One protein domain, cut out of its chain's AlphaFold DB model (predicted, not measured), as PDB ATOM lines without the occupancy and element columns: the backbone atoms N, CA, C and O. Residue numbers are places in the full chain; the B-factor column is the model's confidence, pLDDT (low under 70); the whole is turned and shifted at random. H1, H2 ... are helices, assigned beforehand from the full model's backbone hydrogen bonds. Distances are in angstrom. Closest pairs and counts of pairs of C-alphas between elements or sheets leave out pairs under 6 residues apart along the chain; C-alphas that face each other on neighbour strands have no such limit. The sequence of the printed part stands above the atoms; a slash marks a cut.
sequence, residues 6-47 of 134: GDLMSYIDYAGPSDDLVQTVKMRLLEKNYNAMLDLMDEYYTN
ATOM      1  N   GLY A   6     122.080 113.141  90.302       80.81
ATOM      2  CA  GLY A   6     123.246 113.975  90.607       80.81
ATOM      3  C   GLY A   6     124.282 113.245  91.463       80.81
ATOM      4  O   GLY A   6     125.451 113.197  91.093       80.81
ATOM      5  N   ASP A   7     123.842 112.602  92.544       82.38
ATOM      6  CA  ASP A   7     124.725 111.877  93.466       82.38
ATOM      7  C   ASP A   7     125.397 110.687  92.779       82.38
ATOM      8  O   ASP A   7     126.595 110.462  92.934       82.38
ATOM      9  N   LEU A   8     124.641 109.950  91.958       82.12
ATOM     10  CA  LEU A   8     125.180 108.858  91.154       82.12
ATOM     11  C   LEU A   8     126.230 109.366  90.160       82.12
ATOM     12  O   LEU A   8     127.276 108.739  90.014       82.12
ATOM     13  N   MET A   9     125.971 110.498  89.500       76.50
ATOM     14  CA  MET A   9     126.930 111.094  88.574       76.50
ATOM     15  C   MET A   9     128.204 111.510  89.311       76.50
ATOM     16  O   MET A   9     129.286 111.143  88.872       76.50
ATOM     17  N   SER A  10     128.088 112.166  90.472       78.88
ATOM     18  CA  SER A  10     129.251 112.521  91.302       78.88
ATOM     19  C   SER A  10     130.003 111.310  91.856       78.88
ATOM     20  O   SER A  10     131.206 111.383  92.075       78.88
ATOM     21  N   TYR A  11     129.319 110.179  92.049       75.25
ATOM     22  CA  TYR A  11     129.933 108.935  92.506       75.25
ATOM     23  C   TYR A  11     130.771 108.250  91.425       75.25
ATOM     24  O   TYR A  11     131.738 107.558  91.734       75.25
ATOM     25  N   ILE A  12     130.406 108.450  90.159       78.62
ATOM     26  CA  ILE A  12     131.113 107.907  88.994       78.62
ATOM     27  C   ILE A  12     132.147 108.915  88.452       78.62
ATOM     28  O   ILE A  12     133.035 108.534  87.690       78.62
ATOM     29  N   ASP A  13     132.049 110.190  88.840       71.81
ATOM     30  CA  ASP A  13     132.910 111.262  88.346       71.81
ATOM     31  C   ASP A  13     134.376 111.117  88.800       71.81
ATOM     32  O   ASP A  13     134.697 110.614  89.879       71.81
ATOM     33  N   TYR A  14     135.294 111.603  87.964       57.62
ATOM     34  CA  TYR A  14     136.746 111.444  88.104       57.62
ATOM     35  C   TYR A  14     137.338 112.186  89.308       57.62
ATOM     36  O   TYR A  14     138.441 111.855  89.748       57.62
ATOM     37  N   ALA A  15     136.617 113.177  89.843       65.44
ATOM     38  CA  ALA A  15     136.985 113.886  91.069       65.44
ATOM     39  C   ALA A  15     136.790 113.030  92.337       65.44
ATOM     40  O   ALA A  15     137.372 113.341  93.375       65.44
ATOM     41  N   GLY A  16     136.046 111.925  92.226       65.00
ATOM     42  CA  GLY A  16     135.699 111.037  93.326       65.00
ATOM     43  C   GLY A  16     134.495 111.541  94.141       65.00
ATOM     44  O   GLY A  16     134.339 112.750  94.328       65.00
ATOM     45  N   PRO A  17     133.638 110.632  94.640       77.94
ATOM     46  CA  PRO A  17     132.531 110.984  95.528       77.94
ATOM     47  C   PRO A  17     133.011 111.557  96.862       77.94
ATOM     48  O   PRO A  17     134.075 111.196  97.360       77.94
ATOM     49  N   SER A  18     132.167 112.368  97.498       79.12
ATOM     50  CA  SER A  18     132.340 112.730  98.906       79.12
ATOM     51  C   SER A  18     132.216 111.504  99.819       79.12
ATOM     52  O   SER A  18     131.420 110.603  99.547       79.12
ATOM     53  N   ASP A  19     132.932 111.505 100.947       79.56
ATOM     54  CA  ASP A  19     132.948 110.385 101.905       79.56
ATOM     55  C   ASP A  19     131.541 109.971 102.374       79.56
ATOM     56  O   ASP A  19     131.247 108.784 102.511       79.56
ATOM     57  N   ASP A  20     130.636 110.942 102.518       81.06
ATOM     58  CA  ASP A  20     129.232 110.720 102.889       81.06
ATOM     59  C   ASP A  20     128.464 109.865 101.854       81.06
ATOM     60  O   ASP A  20     127.685 108.969 102.199       81.06
ATOM     61  N   LEU A  21     128.754 110.051 100.560       83.25
ATOM     62  CA  LEU A  21     128.158 109.258  99.478       83.25
ATOM     63  C   LEU A  21     128.729 107.838  99.455       83.25
ATOM     64  O   LEU A  21     127.984 106.875  99.268       83.25
ATOM     65  N   VAL A  22     130.034 107.688  99.699       83.38
ATOM     66  CA  VAL A  22     130.685 106.374  99.814       83.38
ATOM     67  C   VAL A  22     130.106 105.586 100.982       83.38
ATOM     68  O   VAL A  22     129.750 104.417 100.824       83.38
ATOM     69  N   GLN A  23     129.944 106.227 102.140       84.12
ATOM     70  CA  GLN A  23     129.352 105.606 103.320       84.12
ATOM     71  C   GLN A  23     127.885 105.222 103.087       84.12
ATOM     72  O   GLN A  23     127.465 104.127 103.473       84.12
ATOM     73  N   THR A  24     127.132 106.067 102.379       86.81
ATOM     74  CA  THR A  24     125.758 105.766 101.961       86.81
ATOM     75  C   THR A  24     125.709 104.516 101.079       86.81
ATOM     76  O   THR A  24     124.912 103.614 101.337       86.81
ATOM     77  N   VAL A  25     126.577 104.394 100.070       85.31
ATOM     78  CA  VAL A  25     126.627 103.204  99.201       85.31
ATOM     79  C   VAL A  25     127.023 101.949  99.988       85.31
ATOM     80  O   VAL A  25     126.359 100.919  99.849       85.31
ATOM     81  N   LYS A  26     128.025 102.038 100.873       86.00
ATOM     82  CA  LYS A  26     128.451 100.924 101.740       86.00
ATOM     83  C   LYS A  26     127.318 100.412 102.628       86.00
ATOM     84  O   LYS A  26     127.041  99.213 102.642       86.00
ATOM     85  N   MET A  27     126.608 101.311 103.312       87.00
ATOM     86  CA  MET A  27     125.481 100.950 104.181       87.00
ATOM     87  C   MET A  27     124.373 100.229 103.404       87.00
ATOM     88  O   MET A  27     123.777  99.274 103.898       87.00
ATOM     89  N   ARG A  28     124.121 100.643 102.159       85.62
ATOM     90  CA  ARG A  28     123.089 100.052 101.295       85.62
ATOM     91  C   ARG A  28     123.499  98.688 100.747       85.62
ATOM     92  O   ARG A  28     122.645  97.816 100.599       85.62
ATOM     93  N   LEU A  29     124.780  98.493 100.438       87.62
ATOM     94  CA  LEU A  29     125.317  97.183 100.064       87.62
ATOM     95  C   LEU A  29     125.212  96.195 101.225       87.62
ATOM     96  O   LEU A  29     124.802  95.056 101.006       87.62
ATOM     97  N   LEU A  30     125.479  96.656 102.449       87.25
ATOM     98  CA  LEU A  30     125.310  95.869 103.667       87.25
ATOM     99  C   LEU A  30     123.832  95.531 103.929       87.25
ATOM    100  O   LEU A  30     123.505  94.371 104.163       87.25
ATOM    101  N   GLU A  31     122.920  96.502 103.792       88.25
ATOM    102  CA  GLU A  31     121.461  96.299 103.908       88.25
ATOM    103  C   GLU A  31     120.944  95.241 102.916       88.25
ATOM    104  O   GLU A  31     120.077  94.432 103.243       88.25
ATOM    105  N   LYS A  32     121.498  95.222 101.698       85.94
ATOM    106  CA  LYS A  32     121.141  94.262 100.643       85.94
ATOM    107  C   LYS A  32     121.951  92.962 100.677       85.94
ATOM    108  O   LYS A  32     121.789  92.136  99.782       85.94
ATOM    109  N   ASN A  33     122.791  92.769 101.694       87.12
ATOM    110  CA  ASN A  33     123.643  91.595 101.878       87.12
ATOM    111  C   ASN A  33     124.629  91.332 100.713       87.12
ATOM    112  O   ASN A  33     124.995  90.190 100.433       87.12
ATOM    113  N   TYR A  34     125.086  92.386 100.028       86.38
ATOM    114  CA  TYR A  34     126.115  92.331  98.980       86.38
ATOM    115  C   TYR A  34     127.526  92.501  99.563       86.38
ATOM    116  O   TYR A  34     128.301  93.352  99.124       86.38
ATOM    117  N   ASN A  35     127.874  91.673 100.549       85.38
ATOM    118  CA  ASN A  35     129.146  91.790 101.275       85.38
ATOM    119  C   ASN A  35     130.374  91.658 100.359       85.38
ATOM    120  O   ASN A  35     131.361  92.348 100.573       85.38
ATOM    121  N   ALA A  36     130.294  90.857  99.289       83.25
ATOM    122  CA  ALA A  36     131.377  90.721  98.309       83.25
ATOM    123  C   ALA A  36     131.697  92.038  97.577       83.25
ATOM    124  O   ALA A  36     132.848  92.321  97.278       83.25
ATOM    125  N   MET A  37     130.684  92.862  97.291       80.19
ATOM    126  CA  MET A  37     130.889  94.166  96.653       80.19
ATOM    127  C   MET A  37     131.397  95.211  97.654       80.19
ATOM    128  O   MET A  37     132.143  96.110  97.276       80.19
ATOM    129  N   LEU A  38     131.003  95.083  98.923       83.50
ATOM    130  CA  LEU A  38     131.490  95.923 100.015       83.50
ATOM    131  C   LEU A  38     132.991  95.693 100.260       83.50
ATOM    132  O   LEU A  38     133.732  96.667 100.337       83.50
ATOM    133  N   ASP A  39     133.434  94.432 100.282       82.75
ATOM    134  CA  ASP A  39     134.843  94.046 100.462       82.75
ATOM    135  C   ASP A  39     135.737  94.598  99.338       82.75
ATOM    136  O   ASP A  39     136.754  95.237  99.594       82.75
ATOM    137  N   LEU A  40     135.278  94.496  98.082       82.25
ATOM    138  CA  LEU A  40     135.960  95.096  96.928       82.25
ATOM    139  C   LEU A  40     136.072  96.625  97.028       82.25
ATOM    140  O   LEU A  40     137.073  97.209  96.610       82.25
ATOM    141  N   MET A  41     135.041  97.296  97.551       79.75
ATOM    142  CA  MET A  41     135.101  98.740  97.775       79.75
ATOM    143  C   MET A  41     136.108  99.084  98.871       79.75
ATOM    144  O   MET A  41     136.898 100.008  98.691       79.75
ATOM    145  N   ASP A  42     136.110  98.357  99.985       77.81
ATOM    146  CA  ASP A  42     137.079  98.569 101.061       77.81
ATOM    147  C   ASP A  42     138.515  98.326 100.588       77.81
ATOM    148  O   ASP A  42     139.390  99.137 100.891       77.81
ATOM    149  N   GLU A  43     138.754  97.307  99.763       74.00
ATOM    150  CA  GLU A  43     140.054  97.059  99.137       74.00
ATOM    151  C   GLU A  43     140.472  98.205  98.200       74.00
ATOM    152  O   GLU A  43     141.610  98.663  98.273       74.00
ATOM    153  N   TYR A  44     139.552  98.746  97.393       68.81
ATOM    154  CA  TYR A  44     139.825  99.870  96.487       68.81
ATOM    155  C   TYR A  44     140.221 101.162  97.223       68.81
ATOM    156  O   TYR A  44     141.139 101.865  96.795       68.81
ATOM    157  N   TYR A  45     139.549 101.479  98.336       66.50
ATOM    158  CA  TYR A  45     139.853 102.675  99.133       66.50
ATOM    159  C   TYR A  45     141.048 102.481 100.081       66.50
ATOM    160  O   TYR A  45     141.721 103.456 100.411       66.50
ATOM    161  N   THR A  46     141.337 101.243 100.499       64.50
ATOM    162  CA  THR A  46     142.446 100.922 101.417       64.50
ATOM    163  C   THR A  46     143.759 100.651 100.674       64.50
ATOM    164  O   THR A  46     144.826 101.000 101.172       64.50
ATOM    165  N   ASN A  47     143.698 100.077  99.469       49.72
ATOM    166  CA  ASN A  47     144.847  99.705  98.644       49.72
ATOM    167  C   ASN A  47     144.666 100.183  97.192       49.72
ATOM    168  O   ASN A  47     144.294  99.401  96.314       49.72
TER     169      ASN A  47
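What this domain is: This is residues 6 to 47 of the 134 residues of an uncharacterized protein of Artemisia annua (UniProt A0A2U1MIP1). A helical hairpin of H2 and H3 makes a narrow V, its arms closest near their link, and short H1 is set crosswise at the far end, by the start of H2. The printed part has 42 residues with three named helices, H1, H2, H3 along the chain, and no named strand: all helix. It is compact, with a radius of gyration of the C-alphas of 10.4 A and spans of 26 by 23 by 13 A.

How they stand to each other: Start at H2, residues 19 to 31. Its residues 26 to 30 touch residues 35 to 38 of H3, residues 35 to 46; the closest C-alphas, Lys 26 and Leu 38, are 6.1 A apart. This hairpin runs opposite ways at a shallow tilt of 23 degrees. At residues 21 to 22, H2 only just touches H1, residues 6 to 12, with 3 pairs of C-alphas within 8 A; the closest, Tyr 11 and Leu 21, are 7.2 A apart. Their lines are about perpendicular, at 87 degrees. H1 and H3 are apart. In H1, H2 and H3 every O i to N i+4 pair is within hydrogen-bond range.

Where its parts are: Find C-alpha 19 at (132.948, 110.385, 101.905); H2 runs 18.3 A from there. H3 spans 16.1 A, to C-alpha 46 at (142.446, 100.922, 101.417). H1 spans 10.1 A.

The domain as a whole: The C-alphas farthest apart, Ala 15 and Asn 33, are 28.1 A apart. The printed part has no cut; the H2 to H3 link is tight, the H1 to H2 link short. Look for pLDDT under 70 at residues 14 to 16 and 44 to 47.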